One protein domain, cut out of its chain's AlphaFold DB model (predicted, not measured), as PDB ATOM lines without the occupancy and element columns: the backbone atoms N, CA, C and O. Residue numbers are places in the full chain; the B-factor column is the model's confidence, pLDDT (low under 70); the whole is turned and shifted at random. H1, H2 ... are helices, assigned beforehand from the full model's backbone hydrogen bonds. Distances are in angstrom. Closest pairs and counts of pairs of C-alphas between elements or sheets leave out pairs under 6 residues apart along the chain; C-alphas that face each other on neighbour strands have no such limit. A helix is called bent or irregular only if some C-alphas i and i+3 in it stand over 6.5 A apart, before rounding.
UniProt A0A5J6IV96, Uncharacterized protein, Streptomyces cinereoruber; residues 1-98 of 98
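What this domain is: This is residues 1 to 98 of the 98 residues of an uncharacterized protein of Streptomyces cinereoruber (UniProt A0A5J6IV96). Three long helices run up and down side by side in a long, slim bundle: H2b and H3 make a closely packed pair, and H1 packs more loosely along it, so that seen end-on the three make a triangle. H2 is bent, its short first arm H2a turning off at one end of the bundle, where the long loop of residues 25 to 38 joins H1 to H2; the tight turn from H2 to H3 lies at the other end. The printed part has 98 residues with three named helices, in the order H1, H2, H3, and no named strand; the class is all helix. The whole is loose, with a radius of gyration of the C-alphas of 16.4 A, and its outline is a rod of 60 by 18 by 15 A.

Where its parts are: H1 is residues 2 to 24, 32.8 A from C-alpha 2 at (19.073, 9.986, 76.893) to C-alpha 24. By its hydrogen bonds H2, residues 39 to 69, was assigned as one helix, but it is bent: C-alphas 46 and 49 are 6.7 A apart. Its arms are H2a, residues 39 to 46, 10.6 A long, and H2b, residues 49 to 69, 30.1 A long and beginning with C-alpha 49 at (31.468, 1.751, 89.770). H3 is residues 74 to 96, 34.4 A long, ending with C-alpha 96 at (33.392, -9.124, 95.548). H3 is irregular, with C-alphas 76 and 79 7.1 A apart.

How they stand to each other: H1, H2b and H3 form an up-and-down bundle, each running against the one before it. H1 touches H2b at a shallow tilt of 14 degrees, opposite ways; their closest C-alphas, of Asp 14 and Pro 49, are 5.7 A apart. With residues 18 to 21 alone H1 only just touches H2a, with 3 pairs of C-alphas within 8 A, the closest those of Phe 18 and Trp 46 at 6.7 A; the two form a helical hairpin. H2a and H2b stand at a steep tilt of 44 degrees. H2b and H3 form another helical hairpin and touch with 36 pairs of C-alphas within 8 A, the closest those of Ala 56 and Gly 81 at 4.1 A, at a shallow tilt of 10 degrees. H3 touches H2a with residues 91 to 96 alone; the closest C-alphas, of Met 45 and Ala 92, are 4.6 A apart. H1 and H3 are close but not clearly touching and run the same way; their closest C-alphas, of Ala 24 and Met 96, are 5.8 A apart. Each O i to N i+4 pair is within hydrogen-bond range in H2a and H2b, against 18 of 19 in H1 and 15 of 19 in H3.

The domain as a whole: The two C-alphas farthest apart, of His 31 and Gly 71, are 59.7 A from each other. The printed part has no cut. The link from H1 to H2 is long, 14 residues, and that from H2 to H3 is tight, 4 residues. The mean pLDDT of the printed part is 88.2, and residue 32 is under 70.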
ATOM      1  N   MET A   1      18.879  14.446  77.167       72.31
ATOM      2  CA  MET A   1      17.855  13.568  77.772       72.31
ATOM      3  C   MET A   1      18.373  12.139  77.918       72.31
ATOM      4  O   MET A   1      18.602  11.731  79.043       72.31
ATOM      5  N   THR A   2      18.674  11.412  76.835       86.06
ATOM      6  CA  THR A   2      19.073   9.986  76.893       86.06
ATOM      7  C   THR A   2      20.266   9.686  77.807       86.06
ATOM      8  O   THR A   2      20.169   8.808  78.652       86.06
ATOM      9  N   VAL A   3      21.367  10.442  77.702       85.62
ATOM     10  CA  VAL A   3      22.561  10.230  78.548       85.62
ATOM     11  C   VAL A   3      22.256  10.455  80.031       85.62
ATOM     12  O   VAL A   3      22.764   9.720  80.864       85.62
ATOM     13  N   ALA A   4      21.394  11.420  80.362       87.94
ATOM     14  CA  ALA A   4      20.998  11.674  81.745       87.94
ATOM     15  C   ALA A   4      20.170  10.512  82.312       87.94
ATOM     16  O   ALA A   4      20.459  10.048  83.403       87.94
ATOM     17  N   VAL A   5      19.210   9.987  81.541       92.69
ATOM     18  CA  VAL A   5      18.419   8.807  81.940       92.69
ATOM     19  C   VAL A   5      19.318   7.582  82.138       92.69
ATOM     20  O   VAL A   5      19.196   6.886  83.141       92.69
ATOM     21  N   LEU A   6      20.255   7.342  81.216       91.69
ATOM     22  CA  LEU A   6      21.222   6.247  81.329       91.69
ATOM     23  C   LEU A   6      22.157   6.425  82.533       91.69
ATOM     24  O   LEU A   6      22.442   5.452  83.221       91.69
ATOM     25  N   ALA A   7      22.592   7.654  82.820       92.50
ATOM     26  CA  ALA A   7      23.408   7.954  83.990       92.50
ATOM     27  C   ALA A   7      22.641   7.716  85.299       92.50
ATOM     28  O   ALA A   7      23.193   7.128  86.221       92.50
ATOM     29  N   SER A   8      21.362   8.106  85.373       93.44
ATOM     30  CA  SER A   8      20.502   7.823  86.531       93.44
ATOM     31  C   SER A   8      20.307   6.320  86.750       93.44
ATOM     32  O   SER A   8      20.361   5.845  87.884       93.44
ATOM     33  N   LEU A   9      20.108   5.559  85.669       94.50
ATOM     34  CA  LEU A   9      20.034   4.099  85.736       94.50
ATOM     35  C   LEU A   9      21.360   3.501  86.223       94.50
ATOM     36  O   LEU A   9      21.344   2.686  87.139       94.50
ATOM     37  N   GLY A  10      22.495   3.952  85.683       92.12
ATOM     38  CA  GLY A  10      23.825   3.548  86.149       92.12
ATOM     39  C   GLY A  10      24.037   3.842  87.635       92.12
ATOM     40  O   GLY A  10      24.390   2.951  88.392       92.12
ATOM     41  N   ALA A  11      23.684   5.039  88.105       94.19
ATOM     42  CA  ALA A  11      23.773   5.378  89.527       94.19
ATOM     43  C   ALA A  11      22.902   4.466  90.418       94.19
ATOM     44  O   ALA A  11      23.258   4.181  91.560       94.19
ATOM     45  N   THR A  12      21.771   3.978  89.896       95.56
ATOM     46  CA  THR A  12      20.907   3.022  90.607       95.56
ATOM     47  C   THR A  12      21.574   1.646  90.708       95.56
ATOM     48  O   THR A  12      21.537   1.023  91.768       95.56
ATOM     49  N   PHE A  13      22.219   1.184  89.632       93.31
ATOM     50  CA  PHE A  13      23.007  -0.051  89.642       93.31
ATOM     51  C   PHE A  13      24.236   0.049  90.546       93.31
ATOM     52  O   PHE A  13      24.518  -0.907  91.263       93.31
ATOM     53  N   ASP A  14      24.910   1.200  90.586       93.38
ATOM     54  CA  ASP A  14      26.006   1.448  91.525       93.38
ATOM     55  C   ASP A  14      25.500   1.329  92.965       93.38
ATOM     56  O   ASP A  14      26.078   0.595  93.760       93.38
ATOM     57  N   GLY A  15      24.360   1.953  93.290       90.75
ATOM     58  CA  GLY A  15      23.713   1.814  94.600       90.75
ATOM     59  C   GLY A  15      23.362   0.364  94.969       90.75
ATOM     60  O   GLY A  15      23.526  -0.040  96.120       90.75
ATOM     61  N   LEU A  16      22.931  -0.446  93.999       90.75
ATOM     62  CA  LEU A  16      22.695  -1.875  94.213       90.75
ATOM     63  C   LEU A  16      24.007  -2.638  94.449       90.75
ATOM     64  O   LEU A  16      24.074  -3.463  95.357       90.75
ATOM     65  N   ALA A  17      25.053  -2.353  93.669       88.25
ATOM     66  CA  ALA A  17      26.375  -2.950  93.850       88.25
ATOM     67  C   ALA A  17      26.946  -2.622  95.239       88.25
ATOM     68  O   ALA A  17      27.498  -3.501  95.897       88.25
ATOM     69  N   PHE A  18      26.720  -1.398  95.727       88.56
ATOM     70  CA  PHE A  18      27.026  -1.017  97.105       88.56
ATOM     71  C   PHE A  18      26.325  -1.877  98.125       88.56
ATOM     72  O   PHE A  18      26.964  -2.418  99.024       88.56
ATOM     73  N   TYR A  19      25.014  -2.000  97.979       88.06
ATOM     74  CA  TYR A  19      24.219  -2.791  98.894       88.06
ATOM     75  C   TYR A  19      24.707  -4.246  98.945       88.06
ATOM     76  O   TYR A  19      24.893  -4.790 100.028       88.06
ATOM     77  N   VAL A  20      25.002  -4.851  97.789       87.44
ATOM     78  CA  VAL A  20      25.534  -6.223  97.704       87.44
ATOM     79  C   VAL A  20      26.934  -6.340  98.319       87.44
ATOM     80  O   VAL A  20      27.208  -7.321  99.007       87.44
ATOM     81  N   SER A  21      27.803  -5.341  98.134       83.75
ATOM     82  CA  SER A  21      29.174  -5.367  98.667       83.75
ATOM     83  C   SER A  21      29.243  -5.452 100.195       83.75
ATOM     84  O   SER A  21      30.197  -6.016 100.722       83.75
ATOM     85  N   ILE A  22      28.216  -4.969 100.906       84.69
ATOM     86  CA  ILE A  22      28.118  -5.104 102.368       84.69
ATOM     87  C   ILE A  22      28.102  -6.588 102.746       84.69
ATOM     88  O   ILE A  22      28.934  -7.026 103.536       84.69
ATOM     89  N   PHE A  23      27.242  -7.376 102.098       86.19
ATOM     90  CA  PHE A  23      27.121  -8.811 102.366       86.19
ATOM     91  C   PHE A  23      28.356  -9.606 101.930       86.19
ATOM     92  O   PHE A  23      28.686 -10.631 102.521       86.19
ATOM     93  N   ALA A  24      29.080  -9.129 100.911       82.25
ATOM     94  CA  ALA A  24      30.328  -9.760 100.483       82.25
ATOM     95  C   ALA A  24      31.408  -9.730 101.582       82.25
ATOM     96  O   ALA A  24      32.289 -10.587 101.606       82.25
ATOM     97  N   THR A  25      31.324  -8.778 102.518       81.81
ATOM     98  CA  THR A  25      32.281  -8.634 103.624       81.81
ATOM     99  C   THR A  25      31.891  -9.388 104.901       81.81
ATOM    100  O   THR A  25      32.676  -9.417 105.845       81.81
ATOM    101  N   ASP A  26      30.733 -10.057 104.939       83.31
ATOM    102  CA  ASP A  26      30.225 -10.742 106.143       83.31
ATOM    103  C   ASP A  26      31.129 -11.900 106.607       83.31
ATOM    104  O   ASP A  26      31.160 -12.260 107.784       83.31
ATOM    105  N   SER A  27      31.882 -12.494 105.681       78.38
ATOM    106  CA  SER A  27      32.821 -13.593 105.937       78.38
ATOM    107  C   SER A  27      34.226 -13.115 106.329       78.38
ATOM    108  O   SER A  27      35.108 -13.936 106.623       78.38
ATOM    109  N   CYS A  28      34.450 -11.797 106.360       82.81
ATOM    110  CA  CYS A  28      35.733 -11.220 106.715       82.81
ATOM    111  C   CYS A  28      36.019 -11.398 108.202       82.81
ATOM    112  O   CYS A  28      35.265 -10.991 109.082       82.81
ATOM    113  N   GLY A  29      37.166 -12.000 108.486       77.12
ATOM    114  CA  GLY A  29      37.617 -12.257 109.839       77.12
ATOM    115  C   GLY A  29      39.129 -12.436 109.884       77.12
ATOM    116  O   GLY A  29      39.768 -12.564 108.838       77.12
ATOM    117  N   PRO A  30      39.721 -12.496 111.087       72.38
ATOM    118  CA  PRO A  30      41.173 -12.568 111.277       72.38
ATOM    119  C   PRO A  30      41.846 -13.804 110.649       72.38
ATOM    120  O   PRO A  30      43.071 -13.880 110.610       72.38
ATOM    121  N   HIS A  31      41.068 -14.768 110.149       72.94
ATOM    122  CA  HIS A  31      41.552 -15.985 109.497       72.94
ATOM    123  C   HIS A  31      41.245 -16.063 107.988       72.94
ATOM    124  O   HIS A  31      41.620 -17.049 107.364       72.94
ATOM    125  N   ASN A  32      40.622 -15.036 107.390       68.19
ATOM    126  CA  ASN A  32      40.253 -15.002 105.968       68.19
ATOM    127  C   ASN A  32      40.943 -13.830 105.241       68.19
ATOM    128  O   ASN A  32      40.407 -12.722 105.218       68.19
ATOM    129  N   PRO A  33      42.126 -14.041 104.630       70.69
ATOM    130  CA  PRO A  33      42.886 -12.999 103.935       70.69
ATOM    131  C   PRO A  33      42.405 -12.781 102.485       70.69
ATOM    132  O   PRO A  33      43.218 -12.693 101.565       70.69
ATOM    133  N   ALA A  34      41.092 -12.737 102.259       83.56
ATOM    134  CA  ALA A  34      40.521 -12.500 100.934       83.56
ATOM    135  C   ALA A  34      40.664 -11.023 100.524       83.56
ATOM    136  O   ALA A  34      40.684 -10.130 101.379       83.56
ATOM    137  N   LEU A  35      40.755 -10.740  99.219       83.06
ATOM    138  CA  LEU A  35      40.950  -9.372  98.721       83.06
ATOM    139  C   LEU A  35      39.763  -8.470  99.100       83.06
ATOM    140  O   LEU A  35      39.992  -7.312  99.459       83.06
ATOM    141  N   VAL A  36      38.536  -9.014  99.122       85.00
ATOM    142  CA  VAL A  36      37.316  -8.342  99.616       85.00
ATOM    143  C   VAL A  36      37.451  -7.795 101.038       85.00
ATOM    144  O   VAL A  36      36.897  -6.745 101.351       85.00
ATOM    145  N   CYS A  37      38.257  -8.446 101.877       86.88
ATOM    146  CA  CYS A  37      38.460  -8.066 103.274       86.88
ATOM    147  C   CYS A  37      39.555  -7.015 103.474       86.88
ATOM    148  O   CYS A  37      39.754  -6.525 104.586       86.88
ATOM    149  N   THR A  38      40.295  -6.664 102.420       87.50
ATOM    150  CA  THR A  38      41.339  -5.641 102.497       87.50
ATOM    151  C   THR A  38      40.748  -4.244 102.323       87.50
ATOM    152  O   THR A  38      39.816  -4.044 101.545       87.50
ATOM    153  N   THR A  39      41.349  -3.233 102.961       86.94
ATOM    154  CA  THR A  39      40.972  -1.822 102.753       86.94
ATOM    155  C   THR A  39      41.001  -1.438 101.274       86.94
ATOM    156  O   THR A  39      40.151  -0.686 100.806       86.94
ATOM    157  N   PHE A  40      41.969  -1.977 100.527       88.00
ATOM    158  CA  PHE A  40      42.086  -1.743  99.093       88.00
ATOM    159  C   PHE A  40      40.918  -2.350  98.308       88.00
ATOM    160  O   PHE A  40      40.346  -1.661  97.465       88.00
ATOM    161  N   GLY A  41      40.541  -3.602  98.586       86.94
ATOM    162  CA  GLY A  41      39.398  -4.252  97.944       86.94
ATOM    163  C   GLY A  41      38.094  -3.510  98.222       86.94
ATOM    164  O   GLY A  41      37.352  -3.209  97.291       86.94
ATOM    165  N   LEU A  42      37.883  -3.102  99.471       86.12
ATOM    166  CA  LEU A  42      36.689  -2.378  99.910       86.12
ATOM    167  C   LEU A  42      36.578  -0.989  99.254       86.12
ATOM    168  O   LEU A  42      35.535  -0.628  98.711       86.12
ATOM    169  N   LEU A  43      37.684  -0.233  99.212       88.38
ATOM    170  CA  LEU A  43      37.752   1.040  98.484       88.38
ATOM    171  C   LEU A  43      37.558   0.856  96.979       88.38
ATOM    172  O   LEU A  43      36.949   1.708  96.340       88.38
ATOM    173  N   SER A  44      38.062  -0.236  96.409       88.88
ATOM    174  CA  SER A  44      37.942  -0.521  94.978       88.88
ATOM    175  C   SER A  44      36.508  -0.888  94.598       88.88
ATOM    176  O   SER A  44      35.994  -0.336  93.631       88.88
ATOM    177  N   MET A  45      35.824  -1.732  95.381       88.56
ATOM    178  CA  MET A  45      34.393  -2.026  95.201       88.56
ATOM    179  C   MET A  45      33.540  -0.765  95.258       88.56
ATOM    180  O   MET A  45      32.571  -0.653  94.512       88.56
ATOM    181  N   TRP A  46      33.926   0.184  96.118       87.44
ATOM    182  CA  TRP A  46      33.238   1.460  96.238       87.44
ATOM    183  C   TRP A  46      33.556   2.401  95.070       87.44
ATOM    184  O   TRP A  46      32.669   2.902  94.387       87.44
ATOM    185  N   ALA A  47      34.829   2.649  94.794       90.50
ATOM    186  CA  ALA A  47      35.226   3.680  93.847       90.50
ATOM    187  C   ALA A  47      35.025   3.270  92.380       90.50
ATOM    188  O   ALA A  47      34.662   4.125  91.571       90.50
ATOM    189  N   LEU A  48      35.266   2.000  92.014       91.62
ATOM    190  CA  LEU A  48      35.248   1.575  90.607       91.62
ATOM    191  C   LEU A  48      33.923   1.887  89.898       91.62
ATOM    192  O   LEU A  48      33.995   2.488  88.825       91.62
ATOM    193  N   PRO A  49      32.745   1.512  90.440       91.44
ATOM    194  CA  PRO A  49      31.468   1.751  89.770       91.44
ATOM    195  C   PRO A  49      31.236   3.241  89.482       91.44
ATOM    196  O   PRO A  49      31.011   3.613  88.330       91.44
ATOM    197  N   TRP A  50      31.459   4.111  90.476       92.38
ATOM    198  CA  TRP A  50      31.298   5.560  90.322       92.38
ATOM    199  C   TRP A  50      32.285   6.176  89.329       92.38
ATOM    200  O   TRP A  50      31.906   7.014  88.509       92.38
ATOM    201  N   VAL A  51      33.561   5.780  89.395       94.75
ATOM    202  CA  VAL A  51      34.595   6.273  88.471       94.75
ATOM    203  C   VAL A  51      34.276   5.827  87.047       94.75
ATOM    204  O   VAL A  51      34.357   6.630  86.118       94.75
ATOM    205  N   GLY A  52      33.864   4.571  86.873       92.88
ATOM    206  CA  GLY A  52      33.453   4.032  85.583       92.88
ATOM    207  C   GLY A  52      32.218   4.721  85.020       92.88
ATOM    208  O   GLY A  52      32.204   5.055  83.837       92.88
ATOM    209  N   LEU A  53      31.220   5.024  85.856       92.88
ATOM    210  CA  LEU A  53      30.035   5.779  85.455       92.88
ATOM    211  C   LEU A  53      30.396   7.207  85.027       92.88
ATOM    212  O   LEU A  53      29.986   7.654  83.954       92.88
ATOM    213  N   ALA A  54      31.205   7.914  85.821       94.00
ATOM    214  CA  ALA A  54      31.659   9.265  85.495       94.00
ATOM    215  C   ALA A  54      32.436   9.291  84.169       94.00
ATOM    216  O   ALA A  54      32.178  10.137  83.309       94.00
ATOM    217  N   LEU A  55      33.339   8.326  83.973       95.12
ATOM    218  CA  LEU A  55      34.103   8.170  82.740       95.12
ATOM    219  C   LEU A  55      33.187   7.845  81.551       95.12
ATOM    220  O   LEU A  55      33.296   8.475  80.501       95.12
ATOM    221  N   ALA A  56      32.251   6.909  81.717       92.94
ATOM    222  CA  ALA A  56      31.289   6.526  80.690       92.94
ATOM    223  C   ALA A  56      30.432   7.716  80.244       92.94
ATOM    224  O   ALA A  56      30.241   7.924  79.042       92.94
ATOM    225  N   VAL A  57      29.962   8.536  81.188       93.56
ATOM    226  CA  VAL A  57      29.208   9.760  80.896       93.56
ATOM    227  C   VAL A  57      30.092  10.783  80.187       93.56
ATOM    228  O   VAL A  57      29.695  11.290  79.138       93.56
ATOM    229  N   ALA A  58      31.295  11.057  80.698       94.44
ATOM    230  CA  ALA A  58      32.219  12.022  80.104       94.44
ATOM    231  C   ALA A  58      32.578  11.657  78.655       94.44
ATOM    232  O   ALA A  58      32.505  12.501  77.760       94.44
ATOM    233  N   VAL A  59      32.889  10.384  78.405       93.69
ATOM    234  CA  VAL A  59      33.190   9.848  77.074       93.69
ATOM    235  C   VAL A  59      31.968   9.930  76.157       93.69
ATOM    236  O   VAL A  59      32.082  10.399  75.023       93.69
ATOM    237  N   SER A  60      30.783   9.552  76.645       90.88
ATOM    238  CA  SER A  60      29.540   9.614  75.861       90.88
ATOM    239  C   SER A  60      29.168  11.050  75.477       90.88
ATOM    240  O   SER A  60      28.783  11.309  74.336       90.88
ATOM    241  N   VAL A  61      29.316  12.004  76.401       91.69
ATOM    242  CA  VAL A  61      29.084  13.432  76.138       91.69
ATOM    243  C   VAL A  61      30.140  13.976  75.177       91.69
ATOM    244  O   VAL A  61      29.787  14.637  74.200       91.69
ATOM    245  N   GLY A  62      31.417  13.663  75.399       91.94
ATOM    246  CA  GLY A  62      32.524  14.101  74.550       91.94
ATOM    247  C   GLY A  62      32.363  13.645  73.100       91.94
ATOM    248  O   GLY A  62      32.410  14.468  72.181       91.94
ATOM    249  N   PHE A  63      32.089  12.356  72.882       91.31
ATOM    250  CA  PHE A  63      31.824  11.832  71.542       91.31
ATOM    251  C   PHE A  63      30.517  12.352  70.949       91.31
ATOM    252  O   PHE A  63      30.470  12.621  69.749       91.31
ATOM    253  N   GLY A  64      29.476  12.551  71.761       88.50
ATOM    254  CA  GLY A  64      28.226  13.157  71.312       88.50
ATOM    255  C   GLY A  64      28.432  14.571  70.763       88.50
ATOM    256  O   GLY A  64      27.985  14.877  69.657       88.50
ATOM    257  N   LEU A  65      29.177  15.410  71.489       90.50
ATOM    258  CA  LEU A  65      29.540  16.762  71.055       90.50
ATOM    259  C   LEU A  65      30.414  16.739  69.798       90.50
ATOM    260  O   LEU A  65      30.212  17.532  68.878       90.50
ATOM    261  N   TRP A  66      31.378  15.822  69.733       90.94
ATOM    262  CA  TRP A  66      32.256  15.680  68.575       90.94
ATOM    263  C   TRP A  66      31.504  15.218  67.318       90.94
ATOM    264  O   TRP A  66      31.721  15.766  66.237       90.94
ATOM    265  N   ALA A  67      30.583  14.261  67.454       89.69
ATOM    266  CA  ALA A  67      29.741  13.784  66.361       89.69
ATOM    267  C   ALA A  67      28.784  14.881  65.872       89.69
ATOM    268  O   ALA A  67      28.670  15.086  64.661       89.69
ATOM    269  N   ALA A  68      28.189  15.644  66.797       86.94
ATOM    270  CA  ALA A  68      27.330  16.782  66.478       86.94
ATOM    271  C   ALA A  68      28.072  17.852  65.661       86.94
ATOM    272  O   ALA A  68      27.555  18.322  64.651       86.94
ATOM    273  N   ARG A  69      29.327  18.168  66.021       90.94
ATOM    274  CA  ARG A  69      30.180  19.097  65.253       90.94
ATOM    275  C   ARG A  69      30.495  18.617  63.832       90.94
ATOM    276  O   ARG A  69      30.867  19.428  62.994       90.94
ATOM    277  N   ARG A  70      30.373  17.314  63.555       89.75
ATOM    278  CA  ARG A  70      30.641  16.700  62.242       89.75
ATOM    279  C   ARG A  70      29.371  16.294  61.487       89.75
ATOM    280  O   ARG A  70      29.481  15.615  60.470       89.75
ATOM    281  N   GLY A  71      28.184  16.640  61.992       85.94
ATOM    282  CA  GLY A  71      26.906  16.235  61.397       85.94
ATOM    283  C   GLY A  71      26.667  14.718  61.389       85.94
ATOM    284  O   GLY A  71      25.870  14.229  60.594       85.94
ATOM    285  N   ARG A  72      27.371  13.951  62.238       87.25
ATOM    286  CA  ARG A  72      27.209  12.492  62.357       87.25
ATOM    287  C   ARG A  72      26.250  12.148  63.491       87.25
ATOM    288  O   ARG A  72      26.086  12.910  64.443       87.25
ATOM    289  N   THR A  73      25.660  10.959  63.423       85.50
ATOM    290  CA  THR A  73      24.801  10.456  64.495       85.50
ATOM    291  C   THR A  73      25.648  10.071  65.723       85.50
ATOM    292  O   THR A  73      26.619   9.323  65.598       85.50
ATOM    293  N   PRO A  74      25.303  10.552  66.932       80.75
ATOM    294  CA  PRO A  74      26.080  10.283  68.148       80.75
ATOM    295  C   PRO A  74      25.941   8.833  68.643       80.75
ATOM    296  O   PRO A  74      26.759   8.356  69.424       80.75
ATOM    297  N   TRP A  75      24.925   8.116  68.158       83.94
ATOM    298  CA  TRP A  75      24.569   6.755  68.567       83.94
ATOM    299  C   TRP A  75      25.673   5.720  68.345       83.94
ATOM    300  O   TRP A  75      25.767   4.770  69.112       83.94
ATOM    301  N   VAL A  76      26.543   5.927  67.353       83.94
ATOM    302  CA  VAL A  76      27.654   5.007  67.050       83.94
ATOM    303  C   VAL A  76      28.666   4.929  68.201       83.94
ATOM    304  O   VAL A  76      29.322   3.908  68.374       83.94
ATOM    305  N   TYR A  77      28.773   5.982  69.015       84.56
ATOM    306  CA  TYR A  77      29.747   6.070  70.107       84.56
ATOM    307  C   TYR A  77      29.177   5.676  71.475       84.56
ATOM    308  O   TYR A  77      29.934   5.499  72.428       84.56
ATOM    309  N   LEU A  78      27.858   5.496  71.578       85.69
ATOM    310  CA  LEU A  78      27.176   5.119  72.819       85.69
ATOM    311  C   LEU A  78      27.657   3.767  73.395       85.69
ATOM    312  O   LEU A  78      27.865   3.699  74.608       85.69
ATOM    313  N   PRO A  79      27.934   2.724  72.582       91.00
ATOM    314  CA  PRO A  79      28.468   1.461  73.090       91.00
ATOM    315  C   PRO A  79      29.795   1.608  73.842       91.00
ATOM    316  O   PRO A  79      30.058   0.829  74.749       91.00
ATOM    317  N   VAL A  80      30.616   2.615  73.520       91.19
ATOM    318  CA  VAL A  80      31.900   2.843  74.203       91.19
ATOM    319  C   VAL A  80      31.674   3.178  75.677       91.19
ATOM    320  O   VAL A  80      32.313   2.589  76.543       91.19
ATOM    321  N   GLY A  81      30.728   4.075  75.972       89.25
ATOM    322  CA  GLY A  81      30.360   4.400  77.352       89.25
ATOM    323  C   GLY A  81      29.791   3.192  78.097       89.25
ATOM    324  O   GLY A  81      30.173   2.936  79.235       89.25
ATOM    325  N   VAL A  82      28.938   2.404  77.436       91.25
ATOM    326  CA  VAL A  82      28.355   1.185  78.023       91.25
ATOM    327  C   VAL A  82      29.434   0.164  78.376       91.25
ATOM    328  O   VAL A  82      29.412  -0.383  79.473       91.25
ATOM    329  N   LEU A  83      30.399  -0.066  77.483       93.81
ATOM    330  CA  LEU A  83      31.503  -0.993  77.731       93.81
ATOM    331  C   LEU A  83      32.401  -0.524  78.878       93.81
ATOM    332  O   LEU A  83      32.810  -1.346  79.690       93.81
ATOM    333  N   LEU A  84      32.674   0.782  78.976       92.50
ATOM    334  CA  LEU A  84      33.443   1.346  80.090       92.50
ATOM    335  C   LEU A  84      32.740   1.120  81.432       92.50
ATOM    336  O   LEU A  84      33.374   0.679  82.388       92.50
ATOM    337  N   TYR A  85      31.429   1.364  81.484       93.81
ATOM    338  CA  TYR A  85      30.639   1.142  82.691       93.81
ATOM    339  C   TYR A  85      30.501  -0.350  83.045       93.81
ATOM    340  O   TYR A  85      30.627  -0.749  84.202       93.81
ATOM    341  N   ALA A  86      30.308  -1.212  82.045       93.50
ATOM    342  CA  ALA A  86      30.279  -2.655  82.254       93.50
ATOM    343  C   ALA A  86      31.627  -3.175  82.777       93.50
ATOM    344  O   ALA A  86      31.657  -3.982  83.702       93.50
ATOM    345  N   ALA A  87      32.745  -2.683  82.235       93.56
ATOM    346  CA  ALA A  87      34.079  -3.059  82.687       93.56
ATOM    347  C   ALA A  87      34.338  -2.645  84.144       93.56
ATOM    348  O   ALA A  87      34.914  -3.429  84.896       93.56
ATOM    349  N   SER A  88      33.884  -1.462  84.576       92.31
ATOM    350  CA  SER A  88      34.021  -1.051  85.978       92.31
ATOM    351  C   SER A  88      33.183  -1.900  86.928       92.31
ATOM    352  O   SER A  88      33.674  -2.279  87.991       92.31
ATOM    353  N   LEU A  89      31.948  -2.240  86.539       91.31
ATOM    354  CA  LEU A  89      31.091  -3.130  87.325       91.31
ATOM    355  C   LEU A  89      31.681  -4.539  87.423       91.31
ATOM    356  O   LEU A  89      31.714  -5.112  88.506       91.31
ATOM    357  N   LEU A  90      32.190  -5.079  86.313       93.56
ATOM    358  CA  LEU A  90      32.876  -6.369  86.304       93.56
ATOM    359  C   LEU A  90      34.128  -6.337  87.183       93.56
ATOM    360  O   LEU A  90      34.352  -7.272  87.943       93.56
ATOM    361  N   GLY A  91      34.900  -5.248  87.144       90.50
ATOM    362  CA  GLY A  91      36.031  -5.045  88.045       90.50
ATOM    363  C   GLY A  91      35.609  -5.125  89.512       90.50
ATOM    364  O   GLY A  91      36.146  -5.939  90.257       90.50
ATOM    365  N   ALA A  92      34.591  -4.364  89.919       90.81
ATOM    366  CA  ALA A  92      34.067  -4.419  91.287       90.81
ATOM    367  C   ALA A  92      33.539  -5.818  91.658       90.81
ATOM    368  O   ALA A  92      33.810  -6.313  92.752       90.81
ATOM    369  N   TRP A  93      32.846  -6.485  90.731       90.75
ATOM    370  CA  TRP A  93      32.331  -7.840  90.920       90.75
ATOM    371  C   TRP A  93      33.444  -8.864  91.149       90.75
ATOM    372  O   TRP A  93      33.334  -9.685  92.053       90.75
ATOM    373  N   THR A  94      34.537  -8.801  90.381       91.50
ATOM    374  CA  THR A  94      35.666  -9.734  90.544       91.50
ATOM    375  C   THR A  94      36.317  -9.647  91.918       91.50
ATOM    376  O   THR A  94      36.778 -10.664  92.419       91.50
ATOM    377  N   ILE A  95      36.311  -8.465  92.542       87.88
ATOM    378  CA  ILE A  95      36.801  -8.280  93.910       87.88
ATOM    379  C   ILE A  95      35.755  -8.801  94.912       87.88
ATOM    380  O   ILE A  95      36.116  -9.358  95.938       87.88
ATOM    381  N   MET A  96      34.452  -8.629  94.649       85.94
ATOM    382  CA  MET A  96      33.392  -9.124  95.548       85.94
ATOM    383  C   MET A  96      33.403 -10.644  95.700       85.94
ATOM    384  O   MET A  96      33.035 -11.150  96.754       85.94
ATOM    385  N   VAL A  97      33.805 -11.364  94.654       87.62
ATOM    386  CA  VAL A  97      33.825 -12.834  94.638       87.62
ATOM    387  C   VAL A  97      35.201 -13.438  94.940       87.62
ATOM    388  O   VAL A  97      35.350 -14.655  94.832       87.62
ATOM    389  N   SER A  98      36.203 -12.613  95.268       82.69
ATOM    390  CA  SER A  98      37.576 -13.042  95.584       82.69
ATOM    391  C   SER A  98      37.825 -13.152  97.078       82.69
ATOM    392  O   SER A  98      38.430 -14.160  97.494       82.69
TER     393      SER A  98